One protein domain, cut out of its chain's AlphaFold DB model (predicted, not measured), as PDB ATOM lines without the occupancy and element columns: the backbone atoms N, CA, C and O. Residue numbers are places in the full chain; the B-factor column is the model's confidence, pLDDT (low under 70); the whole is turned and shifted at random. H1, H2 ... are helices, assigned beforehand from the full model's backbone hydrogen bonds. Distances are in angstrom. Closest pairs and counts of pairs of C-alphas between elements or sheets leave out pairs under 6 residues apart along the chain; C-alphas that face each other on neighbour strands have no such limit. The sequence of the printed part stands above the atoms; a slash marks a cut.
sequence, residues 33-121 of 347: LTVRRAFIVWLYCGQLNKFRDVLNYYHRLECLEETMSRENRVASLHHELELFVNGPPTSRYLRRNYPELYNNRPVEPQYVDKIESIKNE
ATOM      1  N   LEU A  33      -4.709 -23.916  -7.682       78.75
ATOM      2  CA  LEU A  33      -4.385 -23.301  -8.967       78.75
ATOM      3  C   LEU A  33      -5.647 -22.716  -9.615       78.75
ATOM      4  O   LEU A  33      -5.659 -21.539  -9.975       78.75
ATOM      5  N   THR A  34      -6.722 -23.500  -9.667       83.75
ATOM      6  CA  THR A  34      -8.034 -23.086 -10.179       83.75
ATOM      7  C   THR A  34      -8.598 -21.897  -9.412       83.75
ATOM      8  O   THR A  34      -9.027 -20.921 -10.025       83.75
ATOM      9  N   VAL A  35      -8.536 -21.918  -8.074       83.56
ATOM     10  CA  VAL A  35      -9.039 -20.805  -7.250       83.56
ATOM     11  C   VAL A  35      -8.272 -19.514  -7.525       83.56
ATOM     12  O   VAL A  35      -8.884 -18.455  -7.664       83.56
ATOM     13  N   ARG A  36      -6.941 -19.584  -7.639       80.06
ATOM     14  CA  ARG A  36      -6.109 -18.405  -7.921       80.06
ATOM     15  C   ARG A  36      -6.368 -17.837  -9.314       80.06
ATOM     16  O   ARG A  36      -6.574 -16.631  -9.421       80.06
ATOM     17  N   ARG A  37      -6.395 -18.685 -10.348       84.00
ATOM     18  CA  ARG A  37      -6.685 -18.274 -11.735       84.00
ATOM     19  C   ARG A  37      -8.053 -17.602 -11.822       84.00
ATOM     20  O   ARG A  37      -8.143 -16.445 -12.225       84.00
ATOM     21  N   ALA A  38      -9.089 -18.269 -11.311       85.62
ATOM     22  CA  ALA A  38     -10.450 -17.744 -11.287       85.62
ATOM     23  C   ALA A  38     -10.552 -16.403 -10.550       85.62
ATOM     24  O   ALA A  38     -11.250 -15.501 -11.008       85.62
ATOM     25  N   PHE A  39      -9.852 -16.250  -9.423       83.88
ATOM     26  CA  PHE A  39      -9.880 -15.019  -8.637       83.88
ATOM     27  C   PHE A  39      -9.256 -13.835  -9.376       83.88
ATOM     28  O   PHE A  39      -9.845 -12.756  -9.391       83.88
ATOM     29  N   ILE A  40      -8.103 -14.039 -10.022       79.50
ATOM     30  CA  ILE A  40      -7.428 -12.994 -10.803       79.50
ATOM     31  C   ILE A  40      -8.349 -12.511 -11.926       79.50
ATOM     32  O   ILE A  40      -8.592 -11.313 -12.045       79.50
ATOM     33  N   VAL A  41      -8.928 -13.434 -12.694       80.12
ATOM     34  CA  VAL A  41      -9.816 -13.099 -13.818       80.12
ATOM     35  C   VAL A  41     -11.071 -12.395 -13.349       80.12
ATOM     36  O   VAL A  41     -11.471 -11.381 -13.912       80.12
ATOM     37  N   TRP A  42     -11.692 -12.912 -12.294       84.81
ATOM     38  CA  TRP A  42     -12.904 -12.328 -11.741       84.81
ATOM     39  C   TRP A  42     -12.676 -10.894 -11.251       84.81
ATOM     40  O   TRP A  42     -13.524 -10.026 -11.469       84.81
ATOM     41  N   LEU A  43     -11.508 -10.628 -10.656       79.75
ATOM     42  CA  LEU A  43     -11.089  -9.290 -10.251       79.75
ATOM     43  C   LEU A  43     -10.849  -8.377 -11.466       79.75
ATOM     44  O   LEU A  43     -11.352  -7.255 -11.490       79.75
ATOM     45  N   TYR A  44     -10.130  -8.861 -12.482       71.06
ATOM     46  CA  TYR A  44      -9.804  -8.102 -13.696       71.06
ATOM     47  C   TYR A  44     -11.029  -7.775 -14.556       71.06
ATOM     48  O   TYR A  44     -11.128  -6.681 -15.103       71.06
ATOM     49  N   CYS A  45     -11.981  -8.700 -14.668       72.94
ATOM     50  CA  CYS A  45     -13.190  -8.531 -15.473       72.94
ATOM     51  C   CYS A  45     -14.317  -7.785 -14.731       72.94
ATOM     52  O   CYS A  45     -15.455  -7.775 -15.200       72.94
ATOM     53  N   GLY A  46     -14.032  -7.172 -13.575       69.88
ATOM     54  CA  GLY A  46     -14.973  -6.295 -12.873       69.88
ATOM     55  C   GLY A  46     -16.114  -7.013 -12.149       69.88
ATOM     56  O   GLY A  46     -17.158  -6.410 -11.926       69.88
ATOM     57  N   GLN A  47     -15.934  -8.286 -11.783       81.00
ATOM     58  CA  GLN A  47     -16.867  -9.058 -10.948       81.00
ATOM     59  C   GLN A  47     -18.308  -9.174 -11.483       81.00
ATOM     60  O   GLN A  47     -19.230  -9.458 -10.722       81.00
ATOM     61  N   LEU A  48     -18.516  -9.001 -12.793       74.44
ATOM     62  CA  LEU A  48     -19.849  -9.055 -13.412       74.44
ATOM     63  C   LEU A  48     -20.510 -10.441 -13.308       74.44
ATOM     64  O   LEU A  48     -21.732 -10.548 -13.272       74.44
ATOM     65  N   ASN A  49     -19.696 -11.496 -13.242       79.31
ATOM     66  CA  ASN A  49     -20.148 -12.880 -13.113       79.31
ATOM     67  C   ASN A  49     -20.084 -13.344 -11.653       79.31
ATOM     68  O   ASN A  49     -19.228 -12.892 -10.890       79.31
ATOM     69  N   LYS A  50     -20.928 -14.306 -11.258       85.50
ATOM     70  CA  LYS A  50     -20.802 -14.947  -9.940       85.50
ATOM     71  C   LYS A  50     -19.462 -15.681  -9.867       85.50
ATOM     72  O   LYS A  50     -19.115 -16.445 -10.765       85.50
ATOM     73  N   PHE A  51     -18.728 -15.508  -8.768       83.94
ATOM     74  CA  PHE A  51     -17.412 -16.135  -8.598       83.94
ATOM     75  C   PHE A  51     -17.454 -17.670  -8.729       83.94
ATOM     76  O   PHE A  51     -16.538 -18.271  -9.284       83.94
ATOM     77  N   ARG A  52     -18.553 -18.302  -8.289       84.06
ATOM     78  CA  ARG A  52     -18.786 -19.749  -8.435       84.06
ATOM     79  C   ARG A  52     -18.772 -20.208  -9.897       84.06
ATOM     80  O   ARG A  52     -18.206 -21.256 -10.189       84.06
ATOM     81  N   ASP A  53     -19.337 -19.424 -10.810       84.25
ATOM     82  CA  ASP A  53     -19.393 -19.777 -12.233       84.25
ATOM     83  C   ASP A  53     -18.013 -19.659 -12.881       84.25
ATOM     84  O   ASP A  53     -17.611 -20.515 -13.670       84.25
ATOM     85  N   VAL A  54     -17.241 -18.651 -12.468       84.12
ATOM     86  CA  VAL A  54     -15.841 -18.488 -12.878       84.12
ATOM     87  C   VAL A  54     -14.989 -19.651 -12.358       84.12
ATOM     88  O   VAL A  54     -14.215 -20.230 -13.117       84.12
ATOM     89  N   LEU A  55     -15.172 -20.065 -11.100       86.06
ATOM     90  CA  LEU A  55     -14.509 -21.247 -10.536       86.06
ATOM     91  C   LEU A  55     -14.853 -22.528 -11.299       86.06
ATOM     92  O   LEU A  55     -13.959 -23.304 -11.624       86.06
ATOM     93  N   ASN A  56     -16.130 -22.741 -11.617       85.75
ATOM     94  CA  ASN A  56     -16.579 -23.899 -12.386       85.75
ATOM     95  C   ASN A  56     -15.950 -23.939 -13.784       85.75
ATOM     96  O   ASN A  56     -15.553 -25.009 -14.249       85.75
ATOM     97  N   TYR A  57     -15.842 -22.788 -14.450       89.00
ATOM     98  CA  TYR A  57     -15.161 -22.674 -15.737       89.00
ATOM     99  C   TYR A  57     -13.685 -23.069 -15.623       89.00
ATOM    100  O   TYR A  57     -13.225 -23.943 -16.356       89.00
ATOM    101  N   TYR A  58     -12.967 -22.489 -14.661       89.00
ATOM    102  CA  TYR A  58     -11.542 -22.756 -14.470       89.00
ATOM    103  C   TYR A  58     -11.246 -24.184 -14.026       89.00
ATOM    104  O   TYR A  58     -10.258 -24.762 -14.460       89.00
ATOM    105  N   HIS A  59     -12.134 -24.784 -13.238       87.12
ATOM    106  CA  HIS A  59     -12.030 -26.189 -12.875       87.12
ATOM    107  C   HIS A  59     -12.141 -27.103 -14.101       87.12
ATOM    108  O   HIS A  59     -11.342 -28.017 -14.269       87.12
ATOM    109  N   ARG A  60     -13.094 -26.830 -15.003       86.94
ATOM    110  CA  ARG A  60     -13.215 -27.576 -16.266       86.94
ATOM    111  C   ARG A  60     -12.004 -27.360 -17.167       86.94
ATOM    112  O   ARG A  60     -11.555 -28.309 -17.799       86.94
ATOM    113  N   LEU A  61     -11.487 -26.134 -17.221       86.75
ATOM    114  CA  LEU A  61     -10.290 -25.806 -17.989       86.75
ATOM    115  C   LEU A  61      -9.069 -26.576 -17.470       86.75
ATOM    116  O   LEU A  61      -8.353 -27.170 -18.268       86.75
ATOM    117  N   GLU A  62      -8.886 -26.643 -16.152       86.88
ATOM    118  CA  GLU A  62      -7.838 -27.443 -15.512       86.88
ATOM    119  C   GLU A  62      -7.979 -28.933 -15.855       86.88
ATOM    120  O   GLU A  62      -7.009 -29.550 -16.291       86.88
ATOM    121  N   CYS A  63      -9.187 -29.502 -15.771       86.06
ATOM    122  CA  CYS A  63      -9.422 -30.890 -16.179       86.06
ATOM    123  C   CYS A  63      -9.111 -31.137 -17.666       86.06
ATOM    124  O   CYS A  63      -8.628 -32.208 -18.025       86.06
ATOM    125  N   LEU A  64      -9.369 -30.168 -18.552       86.69
ATOM    126  CA  LEU A  64      -9.012 -30.280 -19.970       86.69
ATOM    127  C   LEU A  64      -7.496 -30.193 -20.170       86.69
ATOM    128  O   LEU A  64      -6.922 -30.999 -20.902       86.69
ATOM    129  N   GLU A  65      -6.830 -29.265 -19.490       87.19
ATOM    130  CA  GLU A  65      -5.372 -29.118 -19.491       87.19
ATOM    131  C   GLU A  65      -4.660 -30.365 -18.952       87.19
ATOM    132  O   GLU A  65      -3.563 -30.705 -19.414       87.19
ATOM    133  N   GLU A  66      -5.288 -31.089 -18.024       85.38
ATOM    134  CA  GLU A  66      -4.805 -32.370 -17.512       85.38
ATOM    135  C   GLU A  66      -4.727 -33.462 -18.585       85.38
ATOM    136  O   GLU A  66      -3.820 -34.295 -18.526       85.38
ATOM    137  N   THR A  67      -5.598 -33.417 -19.599       89.19
ATOM    138  CA  THR A  67      -5.585 -34.371 -20.724       89.19
ATOM    139  C   THR A  67      -4.512 -34.068 -21.775       89.19
ATOM    140  O   THR A  67      -4.191 -34.927 -22.595       89.19
ATOM    141  N   MET A  68      -3.930 -32.865 -21.754       88.88
ATOM    142  CA  MET A  68      -2.897 -32.442 -22.703       88.88
ATOM    143  C   MET A  68      -1.484 -32.827 -22.243       88.88
ATOM    144  O   MET A  68      -1.221 -33.018 -21.050       88.88
ATOM    145  N   SER A  69      -0.543 -32.878 -23.196       89.75
ATOM    146  CA  SER A  69       0.884 -33.037 -22.902       89.75
ATOM    147  C   SER A  69       1.402 -31.887 -22.029       89.75
ATOM    148  O   SER A  69       0.875 -30.771 -22.042       89.75
ATOM    149  N   ARG A  70       2.471 -32.150 -21.267       77.62
ATOM    150  CA  ARG A  70       3.058 -31.165 -20.347       77.62
ATOM    151  C   ARG A  70       3.468 -29.871 -21.058       77.62
ATOM    152  O   ARG A  70       3.265 -28.795 -20.509       77.62
ATOM    153  N   GLU A  71       4.010 -29.977 -22.266       82.81
ATOM    154  CA  GLU A  71       4.429 -28.835 -23.090       82.81
ATOM    155  C   GLU A  71       3.235 -27.961 -23.490       82.81
ATOM    156  O   GLU A  71       3.255 -26.750 -23.276       82.81
ATOM    157  N   ASN A  72       2.148 -28.581 -23.956       81.50
ATOM    158  CA  ASN A  72       0.930 -27.870 -24.344       81.50
ATOM    159  C   ASN A  72       0.227 -27.233 -23.141       81.50
ATOM    160  O   ASN A  72      -0.323 -26.140 -23.252       81.50
ATOM    161  N   ARG A  73       0.289 -27.875 -21.969       79.81
ATOM    162  CA  ARG A  73      -0.214 -27.299 -20.718       79.81
ATOM    163  C   ARG A  73       0.550 -26.037 -20.334       79.81
ATOM    164  O   ARG A  73      -0.063 -25.033 -19.992       79.81
ATOM    165  N   VAL A  74       1.881 -26.073 -20.414       76.25
ATOM    166  CA  VAL A  74       2.718 -24.895 -20.144       76.25
ATOM    167  C   VAL A  74       2.434 -23.788 -21.161       76.25
ATOM    168  O   VAL A  74       2.303 -22.636 -20.760       76.25
ATOM    169  N   ALA A  75       2.266 -24.125 -22.441       76.88
ATOM    170  CA  ALA A  75       1.901 -23.159 -23.477       76.88
ATOM    171  C   ALA A  75       0.517 -22.526 -23.235       76.88
ATOM    172  O   ALA A  75       0.385 -21.310 -23.354       76.88
ATOM    173  N   SER A  76      -0.487 -23.316 -22.831       80.69
ATOM    174  CA  SER A  76      -1.826 -22.831 -22.451       80.69
ATOM    175  C   SER A  76      -1.750 -21.815 -21.309       80.69
ATOM    176  O   SER A  76      -2.247 -20.695 -21.427       80.69
ATOM    177  N   LEU A  77      -1.041 -22.167 -20.232       78.94
ATOM    178  CA  LEU A  77      -0.859 -21.297 -19.068       78.94
ATOM    179  C   LEU A  77      -0.067 -20.029 -19.410       78.94
ATOM    180  O   LEU A  77      -0.374 -18.949 -18.908       78.94
ATOM    181  N   HIS A  78       0.945 -20.144 -20.274       77.50
ATOM    182  CA  HIS A  78       1.718 -18.996 -20.739       77.50
ATOM    183  C   HIS A  78       0.860 -18.045 -21.576       77.50
ATOM    184  O   HIS A  78       0.922 -16.835 -21.385       77.50
ATOM    185  N   HIS A  79       0.029 -18.584 -22.467       79.19
ATOM    186  CA  HIS A  79      -0.873 -17.783 -23.284       79.19
ATOM    187  C   HIS A  79      -1.924 -17.061 -22.435       79.19
ATOM    188  O   HIS A  79      -2.186 -15.879 -22.640       79.19
ATOM    189  N   GLU A  80      -2.486 -17.737 -21.432       79.00
ATOM    190  CA  GLU A  80      -3.376 -17.101 -20.464       79.00
ATOM    191  C   GLU A  80      -2.676 -15.940 -19.735       79.00
ATOM    192  O   GLU A  80      -3.228 -14.845 -19.636       79.00
ATOM    193  N   LEU A  81      -1.442 -16.147 -19.270       74.12
ATOM    194  CA  LEU A  81      -0.645 -15.097 -18.635       74.12
ATOM    195  C   LEU A  81      -0.392 -13.912 -19.580       74.12
ATOM    196  O   LEU A  81      -0.505 -12.754 -19.170       74.12
ATOM    197  N   GLU A  82      -0.084 -14.182 -20.846       72.88
ATOM    198  CA  GLU A  82       0.089 -13.140 -21.855       72.88
ATOM    199  C   GLU A  82      -1.164 -12.291 -22.035       72.88
ATOM    200  O   GLU A  82      -1.018 -11.089 -22.208       72.88
ATOM    201  N   LEU A  83      -2.369 -12.857 -21.943       70.56
ATOM    202  CA  LEU A  83      -3.615 -12.089 -22.053       70.56
ATOM    203  C   LEU A  83      -3.835 -11.118 -20.879       70.56
ATOM    204  O   LEU A  83      -4.558 -10.134 -21.033       70.56
ATOM    205  N   PHE A  84      -3.223 -11.367 -19.715       67.50
ATOM    206  CA  PHE A  84      -3.280 -10.452 -18.565       67.50
ATOM    207  C   PHE A  84      -2.194  -9.384 -18.583       67.50
ATOM    208  O   PHE A  84      -2.403  -8.282 -18.075       67.50
ATOM    209  N   VAL A  85      -1.019  -9.732 -19.107       68.25
ATOM    210  CA  VAL A  85       0.152  -8.843 -19.145       68.25
ATOM    211  C   VAL A  85       0.107  -7.948 -20.372       68.25
ATOM    212  O   VAL A  85       0.381  -6.752 -20.294       68.25
ATOM    213  N   ASN A  86      -0.256  -8.529 -21.507       66.56
ATOM    214  CA  ASN A  86      -0.409  -7.827 -22.758       66.56
ATOM    215  C   ASN A  86      -1.898  -7.541 -22.925       66.56
ATOM    216  O   ASN A  86      -2.715  -8.457 -22.988       66.56
ATOM    217  N   GLY A  87      -2.256  -6.257 -22.992       62.62
ATOM    218  CA  GLY A  87      -3.617  -5.861 -23.349       62.62
ATOM    219  C   GLY A  87      -4.070  -6.523 -24.663       62.62
ATOM    220  O   GLY A  87      -3.237  -7.022 -25.428       62.62
ATOM    221  N   PRO A  88      -5.382  -6.520 -24.956       62.22
ATOM    222  CA  PRO A  88      -5.923  -7.199 -26.129       62.22
ATOM    223  C   PRO A  88      -5.154  -6.790 -27.395       62.22
ATOM    224  O   PRO A  88      -4.817  -5.613 -27.539       62.22
ATOM    225  N   PRO A  89      -4.860  -7.717 -28.322       59.69
ATOM    226  CA  PRO A  89      -4.059  -7.413 -29.500       59.69
ATOM    227  C   PRO A  89      -4.714  -6.299 -30.326       59.69
ATOM    228  O   PRO A  89      -5.796  -6.454 -30.890       59.69
ATOM    229  N   THR A  90      -4.053  -5.142 -30.396       65.00
ATOM    230  CA  THR A  90      -4.582  -3.960 -31.084       65.00
ATOM    231  C   THR A  90      -4.113  -3.923 -32.531       65.00
ATOM    232  O   THR A  90      -2.912  -3.879 -32.823       65.00
ATOM    233  N   SER A  91      -5.064  -3.894 -33.465       74.56
ATOM    234  CA  SER A  91      -4.760  -3.689 -34.882       74.56
ATOM    235  C   SER A  91      -4.229  -2.270 -35.130       74.56
ATOM    236  O   SER A  91      -4.548  -1.327 -34.400       74.56
ATOM    237  N   ARG A  92      -3.448  -2.086 -36.207       74.88
ATOM    238  CA  ARG A  92      -2.969  -0.748 -36.619       74.88
ATOM    239  C   ARG A  92      -4.120   0.245 -36.821       74.88
ATOM    240  O   ARG A  92      -3.950   1.429 -36.551       74.88
ATOM    241  N   TYR A  93      -5.282  -0.237 -37.265       78.12
ATOM    242  CA  TYR A  93      -6.491   0.568 -37.420       78.12
ATOM    243  C   TYR A  93      -6.997   1.100 -36.072       78.12
ATOM    244  O   TYR A  93      -7.247   2.296 -35.939       78.12
ATOM    245  N   LEU A  94      -7.102   0.233 -35.059       76.31
ATOM    246  CA  LEU A  94      -7.614   0.614 -33.740       76.31
ATOM    247  C   LEU A  94      -6.689   1.607 -33.034       76.31
ATOM    248  O   LEU A  94      -7.172   2.598 -32.499       76.31
ATOM    249  N   ARG A  95      -5.367   1.420 -33.127       75.00
ATOM    250  CA  ARG A  95      -4.399   2.375 -32.557       75.00
ATOM    251  C   ARG A  95      -4.473   3.756 -33.206       75.00
ATOM    252  O   ARG A  95      -4.245   4.754 -32.535       75.00
ATOM    253  N   ARG A  96      -4.769   3.819 -34.509       78.12
ATOM    254  CA  ARG A  96      -4.821   5.082 -35.259       78.12
ATOM    255  C   ARG A  96      -6.105   5.868 -35.001       78.12
ATOM    256  O   ARG A  96      -6.046   7.088 -34.929       78.12
ATOM    257  N   ASN A  97      -7.237   5.177 -34.883       83.06
ATOM    258  CA  ASN A  97      -8.550   5.816 -34.753       83.06
ATOM    259  C   ASN A  97      -9.012   5.969 -33.300       83.06
ATOM    260  O   ASN A  97      -9.817   6.847 -33.012       83.06
ATOM    261  N   TYR A  98      -8.495   5.142 -32.390       79.06
ATOM    262  CA  TYR A  98      -8.868   5.133 -30.975       79.06
ATOM    263  C   TYR A  98      -7.623   5.090 -30.067       79.06
ATOM    264  O   TYR A  98      -7.475   4.176 -29.251       79.06
ATOM    265  N   PRO A  99      -6.701   6.061 -30.205       72.50
ATOM    266  CA  PRO A  99      -5.428   6.059 -29.484       72.50
ATOM    267  C   PRO A  99      -5.590   6.150 -27.960       72.50
ATOM    268  O   PRO A  99      -4.749   5.635 -27.232       72.50
ATOM    269  N   GLU A 100      -6.670   6.760 -27.464       68.19
ATOM    270  CA  GLU A 100      -6.936   6.888 -26.023       68.19
ATOM    271  C   GLU A 100      -7.437   5.585 -25.382       68.19
ATOM    272  O   GLU A 100      -7.122   5.314 -24.228       68.19
ATOM    273  N   LEU A 101      -8.168   4.754 -26.136       62.38
ATOM    274  CA  LEU A 101      -8.733   3.481 -25.661       62.38
ATOM    275  C   LEU A 101      -7.725   2.326 -25.711       62.38
ATOM    276  O   LEU A 101      -7.810   1.387 -24.926       62.38
ATOM    277  N   TYR A 102      -6.784   2.389 -26.652       65.06
ATOM    278  CA  TYR A 102      -5.849   1.309 -26.975       65.06
ATOM    279  C   TYR A 102      -4.397   1.773 -26.894       65.06
ATOM    280  O   TYR A 102      -3.542   1.362 -27.684       65.06
ATOM    281  N   ASN A 103      -4.133   2.690 -25.968       59.91
ATOM    282  CA  ASN A 103      -2.816   3.264 -25.785       59.91
ATOM    283  C   ASN A 103      -1.869   2.171 -25.269       59.91
ATOM    284  O   ASN A 103      -2.092   1.610 -24.204       59.91
ATOM    285  N   ASN A 104      -0.782   1.901 -25.996       58.59
ATOM    286  CA  ASN A 104       0.261   0.945 -25.592       58.59
ATOM    287  C   ASN A 104       1.087   1.427 -24.384       58.59
ATOM    288  O   ASN A 104       2.123   0.843 -24.069       58.59
ATOM    289  N   ARG A 105       0.680   2.525 -23.739       57.22
ATOM    290  CA  ARG A 105       1.282   2.927 -22.475       57.22
ATOM    291  C   ARG A 105       0.944   1.829 -21.471       57.22
ATOM    292  O   ARG A 105      -0.226   1.450 -21.419       57.22
ATOM    293  N   PRO A 106       1.918   1.306 -20.712       55.06
ATOM    294  CA  PRO A 106       1.600   0.450 -19.584       55.06
ATOM    295  C   PRO A 106       0.675   1.270 -18.687       55.06
ATOM    296  O   PRO A 106       1.087   2.260 -18.087       55.06
ATOM    297  N   VAL A 107      -0.616   0.947 -18.709       52.75
ATOM    298  CA  VAL A 107      -1.539   1.461 -17.711       52.75
ATOM    299  C   VAL A 107      -1.096   0.740 -16.463       52.75
ATOM    300  O   VAL A 107      -1.391  -0.446 -16.340       52.75
ATOM    301  N   GLU A 108      -0.314   1.417 -15.619       53.91
ATOM    302  CA  GLU A 108       0.038   0.901 -14.304       53.91
ATOM    303  C   GLU A 108      -1.263   0.443 -13.655       53.91
ATOM    304  O   GLU A 108      -2.193   1.239 -13.454       53.91
ATOM    305  N   PRO A 109      -1.391  -0.862 -13.416       54.09
ATOM    306  CA  PRO A 109      -2.499  -1.390 -12.671       54.09
ATOM    307  C   PRO A 109      -2.717  -0.636 -11.361       54.09
ATOM    308  O   PRO A 109      -2.029  -0.887 -10.379       54.09
ATOM    309  N   GLN A 110      -3.752   0.194 -11.257       54.88
ATOM    310  CA  GLN A 110      -4.128   0.770  -9.955       54.88
ATOM    311  C   GLN A 110      -4.448  -0.319  -8.907       54.88
ATOM    312  O   GLN A 110      -4.529  -0.053  -7.709       54.88
ATOM    313  N   TYR A 111      -4.671  -1.565  -9.347       51.94
ATOM    314  CA  TYR A 111      -4.823  -2.721  -8.472       51.94
ATOM    315  C   TYR A 111      -3.491  -3.329  -8.007       51.94
ATOM    316  O   TYR A 111      -3.515  -4.027  -7.002       51.94
ATOM    317  N   VAL A 112      -2.353  -3.091  -8.670       55.34
ATOM    318  CA  VAL A 112      -1.036  -3.530  -8.168       55.34
ATOM    319  C   VAL A 112      -0.710  -2.778  -6.886       55.34
ATOM    320  O   VAL A 112      -0.409  -3.434  -5.895       55.34
ATOM    321  N   ASP A 113      -0.950  -1.467  -6.839       54.75
ATOM    322  CA  ASP A 113      -0.840  -0.684  -5.602       54.75
ATOM    323  C   ASP A 113      -1.792  -1.184  -4.511       54.75
ATOM    324  O   ASP A 113      -1.410  -1.264  -3.347       54.75
ATOM    325  N   LYS A 114      -3.021  -1.589  -4.871       53.19
ATOM    326  CA  LYS A 114      -3.969  -2.193  -3.915       53.19
ATOM    327  C   LYS A 114      -3.527  -3.578  -3.440       53.19
ATOM    328  O   LYS A 114      -3.738  -3.928  -2.288       53.19
ATOM    329  N   ILE A 115      -2.932  -4.398  -4.301       52.56
ATOM    330  CA  ILE A 115      -2.421  -5.727  -3.930       52.56
ATOM    331  C   ILE A 115      -1.144  -5.589  -3.089       52.56
ATOM    332  O   ILE A 115      -0.949  -6.357  -2.146       52.56
ATOM    333  N   GLU A 116      -0.290  -4.609  -3.381       51.94
ATOM    334  CA  GLU A 116       0.891  -4.276  -2.580       51.94
ATOM    335  C   GLU A 116       0.500  -3.625  -1.243       51.94
ATOM    336  O   GLU A 116       1.080  -3.967  -0.211       51.94
ATOM    337  N   SER A 117      -0.555  -2.805  -1.199       52.31
ATOM    338  CA  SER A 117      -1.116  -2.302   0.059       52.31
ATOM    339  C   SER A 117      -1.737  -3.428   0.892       52.31
ATOM    340  O   SER A 117      -1.523  -3.458   2.095       52.31
ATOM    341  N   ILE A 118      -2.402  -4.413   0.274       52.31
ATOM    342  CA  ILE A 118      -2.908  -5.625   0.954       52.31
ATOM    343  C   ILE A 118      -1.767  -6.552   1.421       52.31
ATOM    344  O   ILE A 118      -1.950  -7.320   2.363       52.31
ATOM    345  N   LYS A 119      -0.586  -6.509   0.788       47.16
ATOM    346  CA  LYS A 119       0.619  -7.217   1.263       47.16
ATOM    347  C   LYS A 119       1.277  -6.524   2.459       47.16
ATOM    348  O   LYS A 119       1.845  -7.215   3.304       47.16
ATOM    349  N   ASN A 120       1.227  -5.192   2.509       44.25
ATOM    350  CA  ASN A 120       1.871  -4.375   3.544       44.25
ATOM    351  C   ASN A 120       0.967  -4.118   4.755       44.25
ATOM    352  O   ASN A 120       1.440  -4.046   5.891       44.25
ATOM    353  N   GLU A 121      -0.342  -4.048   4.550       37.91
ATOM    354  CA  GLU A 121      -1.297  -4.289   5.613       37.91
ATOM    355  C   GLU A 121      -1.222  -5.777   5.930       37.91
ATOM    356  O   GLU A 121      -1.338  -6.623   5.050       37.91
TER     357      GLU A 121
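What this domain is: This is residues 33 to 121 of the 347 residues of an uncharacterized protein of Chilo suppressalis (UniProt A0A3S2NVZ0). The longest helix, H2, has H1 packed on it at a steep angle, and H3 turns back from its far end, so that these three form a loose group; the small H4 and the helix H5 lie away from it and from each other. Residues 96 to 101 stick out, and so do residues 112 to 121, of which 112 to 120 belong to H5. The printed part has 89 residues with five named helices, H1 to H5 in order along the chain, and no named strand; the class is all helix. The whole is loose, with a radius of gyration of the C-alphas of 16.0 A and spans of 42 by 38 by 24 A.

Where its parts are: H2, residues 51 to 67, measures 24.9 A from first to last C-alpha, from (-17.412, -16.135, -8.598) to (-5.585, -34.371, -20.724). Before it comes H1, residues 33 to 44, 16.8 A long, with C-alpha 33 at (-4.385, -23.301, -8.967). After it come H3, residues 70 to 85, 22.5 A long, and H4, residues 92 to 97. H5, residues 110 to 120, is 15.6 A long, and its last C-alpha is at (1.871, -4.375, 3.544).

How they stand to each other: H2 and H1 touch, with the closest C-alphas, those of Ala 38 and Leu 55, 5.4 A apart. They run opposite ways at a steep tilt of 47 degrees. H2 and H3 only just touch, with 3 pairs of C-alphas within 8 A, through residues 65 to 66 of H2 and 73 to 76 of H3 alone; the closest C-alphas are those of Glu 65 and Arg 73, 5.6 A apart. They form a helical hairpin, running opposite ways at a shallow tilt of 34 degrees, only just short of steep. H1 and H3 are near each other, with 6 pairs of C-alphas within 10 A. H4 and H5 are each apart from the other four helices. Every O i to N i+4 pair is within hydrogen-bond range in H1, H3 and H4; in H2 12 of 13 are, and in H5 6 of 7.

The domain as a whole: The two C-alphas farthest apart, those of Tyr 93 and Glu 121, are 43.6 A from each other. The printed part has no cut. The link from H2 to H3 is tight, those from H1 to H2 and from H3 to H4 are short, and the link from H4 to H5, residues 98 to 109, is long. The mean pLDDT of the printed part is 73.2; 30 residues are under 70, namely residue 46, residues 84 to 90 and residues 100 to 121, and H5 has a mean of 52.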